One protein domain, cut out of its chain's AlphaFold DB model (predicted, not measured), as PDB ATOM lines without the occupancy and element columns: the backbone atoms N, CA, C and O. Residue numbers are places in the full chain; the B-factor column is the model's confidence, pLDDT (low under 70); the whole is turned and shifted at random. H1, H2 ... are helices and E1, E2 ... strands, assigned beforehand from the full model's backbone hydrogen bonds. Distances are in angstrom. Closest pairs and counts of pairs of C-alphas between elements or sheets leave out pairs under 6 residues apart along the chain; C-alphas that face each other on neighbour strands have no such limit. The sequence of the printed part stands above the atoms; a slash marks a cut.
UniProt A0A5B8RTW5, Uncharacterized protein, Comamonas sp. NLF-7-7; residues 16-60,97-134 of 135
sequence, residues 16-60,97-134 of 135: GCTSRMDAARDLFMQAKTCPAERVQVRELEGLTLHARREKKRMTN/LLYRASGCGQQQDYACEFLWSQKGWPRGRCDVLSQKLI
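Overview. This is residues 16 to 60 and 97 to 134 of the 135 residues of an uncharacterized protein of Comamonas sp. NLF-7-7 (UniProt A0A5B8RTW5). A strongly twisted sheet of four strands curls round one long helix, H1, which packs in the hollow of one face; no named helix is on the other face. A short second helix, H2, sits off the sheet, and residues 54 to 60, which include its last residues, stick out from the body. The printed part has 83 residues with two named helices and four named strands, in the order H1, E1, H2, E2, E3, E4. The sheet runs E1, E2, E3, E4, all antiparallel, and the class is mixed, helices and strands. The whole is compact, with a radius of gyration of the C-alphas of 13.6 A and spans of 43 by 37 by 21 A.

Arrangement. Begin with the inner strands E2, residues 97 to 103, and E3, residues 106 to 115: they form a hairpin, with N 101 and O 108 2.9 A apart, within hydrogen-bond range. Beside E2 look for the edge strand E1, residues 40 to 43, antiparallel at 161 degrees, where N 42 and O 100 are 3.0 A apart. Beside E3 is the other edge strand, E4, residues 123 to 128, in a second hairpin, with N 111 and O 127 2.9 A apart. E2, E3 and E4 make a meander, each strand the antiparallel neighbour of the one before. H1, residues 16 to 32, is on one face of this sheet, an arrangement of two layers, helix and sheet. Its closest C-alphas to E4 are those of Arg 20 and Gly 124, 4.5 A apart, and to E1 those of Met 21 and Val 41, 6.1 A apart. H2, residues 49 to 56, is only just not on the sheet, with 4 pairs of C-alphas within 10 A; its closest to E2 are those of Leu 49 and Leu 98, 7.4 A apart. H1 and H2 are apart. In H2 every O i to N i+4 pair is within hydrogen-bond range, in H1 12 of 13.

Along the chain. Find C-alpha 106 at (95.696, 147.718, 177.037); from there E3 runs 27.6 A to C-alpha 115. E2 is 20.0 A long, E4 15.8 A and E1 10.4 A. H1 begins at C-alpha 16, (77.093, 163.059, 186.316), and measures 24.9 A; H2 measures 11.4 A. E4 ends at C-alpha 128, (82.429, 145.625, 179.418).

Size, cuts and confidence. The two C-alphas farthest apart are those of Asn 60 and Lys 119, 44.6 A. Residues 61 to 96 are not printed, and C-alphas 60 and 97 are 25.2 A apart across this cut. Of the links that are printed whole, none is long. Look at the B-factor column: the mean pLDDT of the printed part is 76.8, and residues 16 to 18, 54 to 60, 114 to 124 and 130 to 134 are under 70 in this model.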
ATOM      1  N   GLY A  16      77.642 164.247 186.985       50.69
ATOM      2  CA  GLY A  16      77.093 163.059 186.316       50.69
ATOM      3  C   GLY A  16      78.058 162.354 185.353       50.69
ATOM      4  O   GLY A  16      77.953 161.143 185.141       50.69
ATOM      5  N   CYS A  17      79.014 163.083 184.770       59.16
ATOM      6  CA  CYS A  17      80.022 162.499 183.878       59.16
ATOM      7  C   CYS A  17      81.160 161.848 184.664       59.16
ATOM      8  O   CYS A  17      81.602 160.760 184.295       59.16
ATOM      9  N   THR A  18      81.566 162.443 185.790       67.12
ATOM     10  CA  THR A  18      82.642 161.901 186.634       67.12
ATOM     11  C   THR A  18      82.307 160.505 187.155       67.12
ATOM     12  O   THR A  18      83.095 159.589 186.957       67.12
ATOM     13  N   SER A  19      81.090 160.285 187.668       77.31
ATOM     14  CA  SER A  19      80.673 158.975 188.210       77.31
ATOM     15  C   SER A  19      80.796 157.815 187.204       77.31
ATOM     16  O   SER A  19      81.185 156.707 187.571       77.31
ATOM     17  N   ARG A  20      80.505 158.047 185.916       82.25
ATOM     18  CA  ARG A  20      80.597 157.004 184.875       82.25
ATOM     19  C   ARG A  20      82.030 156.771 184.412       82.25
ATOM     20  O   ARG A  20      82.431 155.625 184.224       82.25
ATOM     21  N   MET A  21      82.806 157.844 184.265       85.56
ATOM     22  CA  MET A  21      84.231 157.740 183.944       85.56
ATOM     23  C   MET A  21      84.997 157.008 185.046       85.56
ATOM     24  O   MET A  21      85.843 156.170 184.739       85.56
ATOM     25  N   ASP A  22      84.669 157.279 186.309       86.69
ATOM     26  CA  ASP A  22      85.273 156.613 187.461       86.69
ATOM     27  C   ASP A  22      84.873 155.135 187.520       86.69
ATOM     28  O   ASP A  22      85.744 154.281 187.642       86.69
ATOM     29  N   ALA A  23      83.601 154.798 187.281       85.88
ATOM     30  CA  ALA A  23      83.171 153.401 187.194       85.88
ATOM     31  C   ALA A  23      83.882 152.623 186.064       85.88
ATOM     32  O   ALA A  23      84.314 151.486 186.264       85.88
ATOM     33  N   ALA A  24      84.056 153.230 184.884       87.62
ATOM     34  CA  ALA A  24      84.818 152.622 183.792       87.62
ATOM     35  C   ALA A  24      86.313 152.480 184.137       87.62
ATOM     36  O   ALA A  24      86.932 151.467 183.799       87.62
ATOM     37  N   ARG A  25      86.894 153.469 184.833       90.00
ATOM     38  CA  ARG A  25      88.277 153.426 185.330       90.00
ATOM     39  C   ARG A  25      88.458 152.279 186.321       90.00
ATOM     40  O   ARG A  25      89.368 151.475 186.138       90.00
ATOM     41  N   ASP A  26      87.581 152.169 187.312       88.62
ATOM     42  CA  ASP A  26      87.632 151.146 188.358       88.62
ATOM     43  C   ASP A  26      87.563 149.735 187.779       88.62
ATOM     44  O   ASP A  26      88.396 148.886 188.108       88.62
ATOM     45  N   LEU A  27      86.638 149.494 186.847       88.38
ATOM     46  CA  LEU A  27      86.546 148.207 186.156       88.38
ATOM     47  C   LEU A  27      87.797 147.895 185.336       88.38
ATOM     48  O   LEU A  27      88.228 146.743 185.287       88.38
ATOM     49  N   PHE A  28      88.391 148.898 184.689       91.75
ATOM     50  CA  PHE A  28      89.617 148.700 183.923       91.75
ATOM     51  C   PHE A  28      90.803 148.358 184.827       91.75
ATOM     52  O   PHE A  28      91.534 147.410 184.537       91.75
ATOM     53  N   MET A  29      90.974 149.082 185.937       91.81
ATOM     54  CA  MET A  29      92.032 148.817 186.915       91.81
ATOM     55  C   MET A  29      91.920 147.404 187.488       91.81
ATOM     56  O   MET A  29      92.916 146.684 187.533       91.81
ATOM     57  N   GLN A  30      90.707 146.987 187.857       87.75
ATOM     58  CA  GLN A  30      90.445 145.647 188.386       87.75
ATOM     59  C   GLN A  30      90.729 144.560 187.343       87.75
ATOM     60  O   GLN A  30      91.397 143.575 187.644       87.75
ATOM     61  N   ALA A  31      90.272 144.749 186.102       88.19
ATOM     62  CA  ALA A  31      90.406 143.745 185.049       88.19
ATOM     63  C   ALA A  31      91.820 143.642 184.454       88.19
ATOM     64  O   ALA A  31      92.192 142.586 183.944       88.19
ATOM     65  N   LYS A  32      92.585 144.740 184.440       89.38
ATOM     66  CA  LYS A  32      93.899 144.824 183.775       89.38
ATOM     67  C   LYS A  32      95.067 145.005 184.741       89.38
ATOM     68  O   LYS A  32      96.199 145.114 184.279       89.38
ATOM     69  N   THR A  33      94.799 145.059 186.047       90.19
ATOM     70  CA  THR A  33      95.803 145.265 187.107       90.19
ATOM     71  C   THR A  33      96.693 146.482 186.815       90.19
ATOM     72  O   THR A  33      97.906 146.464 187.011       90.19
ATOM     73  N   CYS A  34      96.085 147.545 186.280       87.31
ATOM     74  CA  CYS A  34      96.779 148.769 185.887       87.31
ATOM     75  C   CYS A  34      96.604 149.838 186.980       87.31
ATOM     76  O   CYS A  34      95.464 150.068 187.389       87.31
ATOM     77  N   PRO A  35      97.678 150.500 187.446       90.25
ATOM     78  CA  PRO A  35      97.580 151.574 188.435       90.25
ATOM     79  C   PRO A  35      96.764 152.767 187.928       90.25
ATOM     80  O   PRO A  35      96.859 153.121 186.751       90.25
ATOM     81  N   ALA A  36      96.001 153.409 188.817       87.81
ATOM     82  CA  ALA A  36      95.059 154.480 188.484       87.81
ATOM     83  C   ALA A  36      95.696 155.629 187.695       87.81
ATOM     84  O   ALA A  36      95.128 156.115 186.718       87.81
ATOM     85  N   GLU A  37      96.908 156.019 188.078       91.06
ATOM     86  CA  GLU A  37      97.687 157.094 187.471       91.06
ATOM     87  C   GLU A  37      98.101 156.808 186.020       91.06
ATOM     88  O   GLU A  37      98.454 157.723 185.278       91.06
ATOM     89  N   ARG A  38      98.033 155.543 185.589       92.38
ATOM     90  CA  ARG A  38      98.309 155.114 184.210       92.38
ATOM     91  C   ARG A  38      97.044 154.882 183.390       92.38
ATOM     92  O   ARG A  38      97.156 154.548 182.210       92.38
ATOM     93  N   VAL A  39      95.862 155.037 183.990       93.50
ATOM     94  CA  VAL A  39      94.577 154.809 183.325       93.50
ATOM     95  C   VAL A  39      93.959 156.125 182.876       93.50
ATOM     96  O   VAL A  39      93.579 156.985 183.672       93.50
ATOM     97  N   GLN A  40      93.772 156.234 181.567       93.44
ATOM     98  CA  GLN A  40      93.004 157.296 180.939       93.44
ATOM     99  C   GLN A  40      91.646 156.751 180.516       93.44
ATOM    100  O   GLN A  40      91.567 155.699 179.883       93.44
ATOM    101  N   VAL A  41      90.585 157.482 180.848       91.81
ATOM    102  CA  VAL A  41      89.221 157.190 180.404       91.81
ATOM    103  C   VAL A  41      88.719 158.380 179.614       91.81
ATOM    104  O   VAL A  41      88.884 159.520 180.043       91.81
ATOM    105  N   ARG A  42      88.101 158.119 178.466       91.19
ATOM    106  CA  ARG A  42      87.420 159.132 177.660       91.19
ATOM    107  C   ARG A  42      86.057 158.640 177.220       91.19
ATOM    108  O   ARG A  42      85.885 157.447 176.970       91.19
ATOM    109  N   GLU A  43      85.114 159.559 177.110       89.06
ATOM    110  CA  GLU A  43      83.841 159.285 176.456       89.06
ATOM    111  C   GLU A  43      84.059 159.127 174.945       89.06
ATOM    112  O   GLU A  43      84.927 159.770 174.349       89.06
ATOM    113  N   LEU A  44      83.302 158.230 174.323       87.81
ATOM    114  CA  LEU A  44      83.229 158.088 172.874       87.81
ATOM    115  C   LEU A  44      82.042 158.919 172.377       87.81
ATOM    116  O   LEU A  44      80.999 158.375 172.024       87.81
ATOM    117  N   GLU A  45      82.205 160.242 172.399       81.81
ATOM    118  CA  GLU A  45      81.162 161.191 172.002       81.81
ATOM    119  C   GLU A  45      80.618 160.890 170.598       81.81
ATOM    120  O   GLU A  45      81.361 160.540 169.675       81.81
ATOM    121  N   GLY A  46      79.297 161.006 170.445       78.88
ATOM    122  CA  GLY A  46      78.607 160.739 169.182       78.88
ATOM    123  C   GLY A  46      78.574 159.264 168.766       78.88
ATOM    124  O   GLY A  46      78.079 158.957 167.681       78.88
ATOM    125  N   LEU A  47      79.073 158.339 169.595       82.38
ATOM    126  CA  LEU A  47      78.976 156.905 169.349       82.38
ATOM    127  C   LEU A  47      77.918 156.280 170.256       82.38
ATOM    128  O   LEU A  47      78.101 156.182 171.467       82.38
ATOM    129  N   THR A  48      76.841 155.786 169.652       83.44
ATOM    130  CA  THR A  48      75.829 155.001 170.362       83.44
ATOM    131  C   THR A  48      76.133 153.502 170.305       83.44
ATOM    132  O   THR A  48      76.949 153.039 169.491       83.44
ATOM    133  N   LEU A  49      75.478 152.719 171.171       79.88
ATOM    134  CA  LEU A  49      75.583 151.256 171.165       79.88
ATOM    135  C   LEU A  49      75.230 150.692 169.784       79.88
ATOM    136  O   LEU A  49      75.981 149.883 169.223       79.88
ATOM    137  N   HIS A  50      74.131 151.175 169.207       78.50
ATOM    138  CA  HIS A  50      73.653 150.713 167.911       78.50
ATOM    139  C   HIS A  50      74.490 151.249 166.745       78.50
ATOM    140  O   HIS A  50      74.829 150.466 165.854       78.50
ATOM    141  N   ALA A  51      74.940 152.509 166.774       75.44
ATOM    142  CA  ALA A  51      75.816 153.064 165.734       75.44
ATOM    143  C   ALA A  51      77.129 152.271 165.601       75.44
ATOM    144  O   ALA A  51      77.641 152.048 164.499       75.44
ATOM    145  N   ARG A  52      77.669 151.760 166.717       70.38
ATOM    146  CA  ARG A  52      78.843 150.875 166.696       70.38
ATOM    147  C   ARG A  52      78.548 149.524 166.033       70.38
ATOM    148  O   ARG A  52      79.423 148.983 165.349       70.38
ATOM    149  N   ARG A  53      77.340 148.980 166.217       70.44
ATOM    150  CA  ARG A  53      76.873 147.745 165.563       70.44
ATOM    151  C   ARG A  53      76.696 147.948 164.064       70.44
ATOM    152  O   ARG A  53      77.187 147.130 163.294       70.44
ATOM    153  N   GLU A  54      76.049 149.034 163.659       67.38
ATOM    154  CA  GLU A  54      75.820 149.371 162.249       67.38
ATOM    155  C   GLU A  54      77.125 149.677 161.514       67.38
ATOM    156  O   GLU A  54      77.320 149.210 160.398       67.38
ATOM    157  N   LYS A  55      78.103 150.324 162.161       61.66
ATOM    158  CA  LYS A  55      79.438 150.492 161.562       61.66
ATOM    159  C   LYS A  55      80.141 149.153 161.286       61.66
ATOM    160  O   LYS A  55      80.925 149.065 160.345       61.66
ATOM    161  N   LYS A  56      79.876 148.110 162.089       55.50
ATOM    162  CA  LYS A  56      80.353 146.735 161.824       55.50
ATOM    163  C   LYS A  56      79.482 145.994 160.805       55.50
ATOM    164  O   LYS A  56      80.011 145.211 160.023       55.50
ATOM    165  N   ARG A  57      78.167 146.217 160.820       55.38
ATOM    166  CA  ARG A  57      77.197 145.693 159.850       55.38
ATOM    167  C   ARG A  57      76.972 146.742 158.770       55.38
ATOM    168  O   ARG A  57      75.902 147.337 158.719       55.38
ATOM    169  N   MET A  58      77.989 146.995 157.947       44.28
ATOM    170  CA  MET A  58      77.829 147.868 156.787       44.28
ATOM    171  C   MET A  58      76.554 147.484 156.014       44.28
ATOM    172  O   MET A  58      76.451 146.392 155.461       44.28
ATOM    173  N   THR A  59      75.598 148.415 156.046       45.53
ATOM    174  CA  THR A  59      74.628 148.714 154.989       45.53
ATOM    175  C   THR A  59      73.728 147.562 154.543       45.53
ATOM    176  O   THR A  59      73.913 146.983 153.484       45.53
ATOM    177  N   ASN A  60      72.654 147.321 155.294       46.38
ATOM    178  CA  ASN A  60      71.386 146.903 154.700       46.38
ATOM    179  C   ASN A  60      70.271 147.640 155.437       46.38
ATOM    180  O   ASN A  60      69.958 147.315 156.583       46.38
ATOM    181  N   LEU A  97      76.008 155.676 177.873       86.38
ATOM    182  CA  LEU A  97      77.165 156.352 177.289       86.38
ATOM    183  C   LEU A  97      78.335 155.388 177.174       86.38
ATOM    184  O   LEU A  97      78.550 154.529 178.033       86.38
ATOM    185  N   LEU A  98      79.093 155.537 176.093       88.44
ATOM    186  CA  LEU A  98      80.227 154.675 175.809       88.44
ATOM    187  C   LEU A  98      81.518 155.334 176.268       88.44
ATOM    188  O   LEU A  98      81.810 156.472 175.913       88.44
ATOM    189  N   TYR A  99      82.326 154.584 177.007       90.62
ATOM    190  CA  TYR A  99      83.632 155.024 177.479       90.62
ATOM    191  C   TYR A  99      84.717 154.090 176.975       90.62
ATOM    192  O   TYR A  99      84.515 152.887 176.822       90.62
ATOM    193  N   ARG A 100      85.901 154.645 176.748       92.25
ATOM    194  CA  ARG A 100      87.118 153.906 176.437       92.25
ATOM    195  C   ARG A 100      88.127 154.145 177.538       92.25
ATOM    196  O   ARG A 100      88.567 155.280 177.716       92.25
ATOM    197  N   ALA A 101      88.509 153.076 178.223       93.75
ATOM    198  CA  ALA A 101      89.630 153.080 179.147       93.75
ATOM    199  C   ALA A 101      90.877 152.527 178.453       93.75
ATOM    200  O   ALA A 101      90.812 151.551 177.698       93.75
ATOM    201  N   SER A 102      92.019 153.154 178.704       95.38
ATOM    202  CA  SER A 102      93.319 152.737 178.186       95.38
ATOM    203  C   SER A 102      94.413 152.977 179.213       95.38
ATOM    204  O   SER A 102      94.397 153.986 179.915       95.38
ATOM    205  N   GLY A 103      95.376 152.067 179.273       94.00
ATOM    206  CA  GLY A 103      96.487 152.115 180.215       94.00
ATOM    207  C   GLY A 103      97.274 150.813 180.174       94.00
ATOM    208  O   GLY A 103      96.748 149.783 179.756       94.00
ATOM    209  N   CYS A 104      98.547 150.852 180.568       92.81
ATOM    210  CA  CYS A 104      99.403 149.661 180.650       92.81
ATOM    211  C   CYS A 104      99.445 148.813 179.354       92.81
ATOM    212  O   CYS A 104      99.487 147.587 179.404       92.81
ATOM    213  N   GLY A 105      99.397 149.462 178.183       92.75
ATOM    214  CA  GLY A 105      99.404 148.784 176.879       92.75
ATOM    215  C   GLY A 105      98.094 148.073 176.514       92.75
ATOM    216  O   GLY A 105      98.071 147.282 175.575       92.75
ATOM    217  N   GLN A 106      97.008 148.327 177.245       93.50
ATOM    218  CA  GLN A 106      95.696 147.718 177.037       93.50
ATOM    219  C   GLN A 106      94.633 148.793 176.784       93.50
ATOM    220  O   GLN A 106      94.767 149.939 177.216       93.50
ATOM    221  N   GLN A 107      93.553 148.407 176.103       92.88
ATOM    222  CA  GLN A 107      92.387 149.256 175.866       92.88
ATOM    223  C   GLN A 107      91.107 148.425 175.970       92.88
ATOM    224  O   GLN A 107      91.058 147.303 175.470       92.88
ATOM    225  N   GLN A 108      90.068 148.988 176.585       91.12
ATOM    226  CA  GLN A 108      88.756 148.361 176.706       91.12
ATOM    227  C   GLN A 108      87.652 149.414 176.597       91.12
ATOM    228  O   GLN A 108      87.744 150.487 177.194       91.12
ATOM    229  N   ASP A 109      86.605 149.089 175.841       91.31
ATOM    230  CA  ASP A 109      85.402 149.916 175.765       91.31
ATOM    231  C   ASP A 109      84.354 149.396 176.762       91.31
ATOM    232  O   ASP A 109      84.236 148.182 176.968       91.31
ATOM    233  N   TYR A 110      83.592 150.314 177.351       89.31
ATOM    234  CA  TYR A 110      82.552 150.083 178.352       89.31
ATOM    235  C   TYR A 110      81.269 150.807 177.951       89.31
ATOM    236  O   TYR A 110      81.327 151.904 177.392       89.31
ATOM    237  N   ALA A 111      80.121 150.203 178.247       88.62
ATOM    238  CA  ALA A 111      78.826 150.872 178.207       88.62
ATOM    239  C   ALA A 111      78.406 151.187 179.634       88.62
ATOM    240  O   ALA A 111      78.352 150.285 180.467       88.62
ATOM    241  N   CYS A 112      78.131 152.455 179.911       86.69
ATOM    242  CA  CYS A 112      77.804 152.926 181.245       86.69
ATOM    243  C   CYS A 112      76.411 153.552 181.269       86.69
ATOM    244  O   CYS A 112      76.152 154.515 180.547       86.69
ATOM    245  N   GLU A 113      75.532 153.040 182.129       83.50
ATOM    246  CA  GLU A 113      74.216 153.624 182.391       83.50
ATOM    247  C   GLU A 113      74.232 154.523 183.633       83.50
ATOM    248  O   GLU A 113      74.950 154.282 184.613       83.50
ATOM    249  N   PHE A 114      73.404 155.570 183.603       67.25
ATOM    250  CA  PHE A 114      73.132 156.389 184.780       67.25
ATOM    251  C   PHE A 114      71.972 155.774 185.570       67.25
ATOM    252  O   PHE A 114      70.812 155.865 185.167       67.25
ATOM    253  N   LEU A 115      72.269 155.148 186.709       60.03
ATOM    254  CA  LEU A 115      71.241 154.688 187.638       60.03
ATOM    255  C   LEU A 115      71.031 155.742 188.726       60.03
ATOM    256  O   LEU A 115      71.899 155.962 189.575       60.03
ATOM    257  N   TRP A 116      69.851 156.363 188.742       49.75
ATOM    258  CA  TRP A 116      69.381 157.109 189.908       49.75
ATOM    259  C   TRP A 116      69.113 156.111 191.041       49.75
ATOM    260  O   TRP A 116      68.083 155.442 191.088       49.75
ATOM    261  N   SER A 117      70.079 155.960 191.943       46.69
ATOM    262  CA  SER A 117      69.911 155.182 193.170       46.69
ATOM    263  C   SER A 117      69.051 155.967 194.163       46.69
ATOM    264  O   SER A 117      69.409 157.085 194.529       46.69
ATOM    265  N   GLN A 118      67.970 155.366 194.679       45.41
ATOM    266  CA  GLN A 118      67.140 155.953 195.749       45.41
ATOM    267  C   GLN A 118      67.917 156.226 197.056       45.41
ATOM    268  O   GLN A 118      67.419 156.932 197.927       45.41
ATOM    269  N   LYS A 119      69.140 155.695 197.212       52.16
ATOM    270  CA  LYS A 119      69.984 155.844 198.414       52.16
ATOM    271  C   LYS A 119      71.108 156.886 198.276       52.16
ATOM    272  O   LYS A 119      72.117 156.792 198.968       52.16
ATOM    273  N   GLY A 120      70.939 157.882 197.407       44.69
ATOM    274  CA  GLY A 120      71.615 159.175 197.573       44.69
ATOM    275  C   GLY A 120      73.008 159.356 196.965       44.69
ATOM    276  O   GLY A 120      73.612 160.385 197.231       44.69
ATOM    277  N   TRP A 121      73.509 158.450 196.120       42.38
ATOM    278  CA  TRP A 121      74.698 158.727 195.292       42.38
ATOM    279  C   TRP A 121      74.570 158.064 193.912       42.38
ATOM    280  O   TRP A 121      74.248 156.869 193.858       42.38
ATOM    281  N   PRO A 122      74.814 158.782 192.797       51.75
ATOM    282  CA  PRO A 122      74.819 158.177 191.474       51.75
ATOM    283  C   PRO A 122      76.036 157.258 191.363       51.75
ATOM    284  O   PRO A 122      77.176 157.721 191.348       51.75
ATOM    285  N   ARG A 123      75.806 155.947 191.293       58.94
ATOM    286  CA  ARG A 123      76.830 154.991 190.864       58.94
ATOM    287  C   ARG A 123      76.574 154.690 189.397       58.94
ATOM    288  O   ARG A 123      75.545 154.099 189.074       58.94
ATOM    289  N   GLY A 124      77.487 155.108 188.523       65.00
ATOM    290  CA  GLY A 124      77.510 154.602 187.157       65.00
ATOM    291  C   GLY A 124      77.648 153.083 187.203       65.00
ATOM    292  O   GLY A 124      78.569 152.567 187.837       65.00
ATOM    293  N   ARG A 125      76.717 152.356 186.581       76.62
ATOM    294  CA  ARG A 125      76.929 150.934 186.300       76.62
ATOM    295  C   ARG A 125      77.539 150.865 184.919       76.62
ATOM    296  O   ARG A 125      76.934 151.338 183.963       76.62
ATOM    297  N   CYS A 126      78.734 150.308 184.844       83.12
ATOM    298  CA  CYS A 126      79.412 150.067 183.591       83.12
ATOM    299  C   CYS A 126      79.529 148.566 183.383       83.12
ATOM    300  O   CYS A 126      79.841 147.831 184.317       83.12
ATOM    301  N   ASP A 127      79.332 148.134 182.150       83.69
ATOM    302  CA  ASP A 127      79.631 146.781 181.725       83.69
ATOM    303  C   ASP A 127      80.650 146.828 180.595       83.69
ATOM    304  O   ASP A 127      80.712 147.780 179.807       83.69
ATOM    305  N   VAL A 128      81.487 145.791 180.525       79.12
ATOM    306  CA  VAL A 128      82.429 145.625 179.418       79.12
ATOM    307  C   VAL A 128      81.622 145.587 178.133       79.12
ATOM    308  O   VAL A 128      80.797 144.691 177.953       79.12
ATOM    309  N   LEU A 129      81.886 146.523 177.221       75.19
ATOM    310  CA  LEU A 129      81.189 146.588 175.946       75.19
ATOM    311  C   LEU A 129      81.621 145.400 175.081       75.19
ATOM    312  O   LEU A 129      82.600 145.456 174.333       75.19
ATOM    313  N   SER A 130      80.889 144.304 175.240       68.06
ATOM    314  CA  SER A 130      81.080 143.024 174.573       68.06
ATOM    315  C   SER A 130      79.929 142.761 173.607       68.06
ATOM    316  O   SER A 130      78.886 143.407 173.682       68.06
ATOM    317  N   GLN A 131      80.100 141.793 172.704       56.44
ATOM    318  CA  GLN A 131      79.074 141.429 171.720       56.44
ATOM    319  C   GLN A 131      77.708 141.125 172.368       56.44
ATOM    320  O   GLN A 131      76.683 141.484 171.810       56.44
ATOM    321  N   LYS A 132      77.706 140.554 173.582       55.22
ATOM    322  CA  LYS A 132      76.494 140.166 174.322       55.22
ATOM    323  C   LYS A 132      75.630 141.338 174.796       55.22
ATOM    324  O   LYS A 132      74.469 141.125 175.098       55.22
ATOM    325  N   LEU A 133      76.188 142.545 174.903       55.06
ATOM    326  CA  LEU A 133      75.420 143.760 175.224       55.06
ATOM    327  C   LEU A 133      74.809 144.412 173.975       55.06
ATOM    328  O   LEU A 133      74.137 145.431 174.081       55.06
ATOM    329  N   ILE A 134      75.103 143.863 172.795       52.19
ATOM    330  CA  ILE A 134      74.761 144.416 171.481       52.19
ATOM    331  C   ILE A 134      73.748 143.504 170.743       52.19
ATOM    332  O   ILE A 134      73.225 143.897 169.695       52.19
TER     333      ILE A 134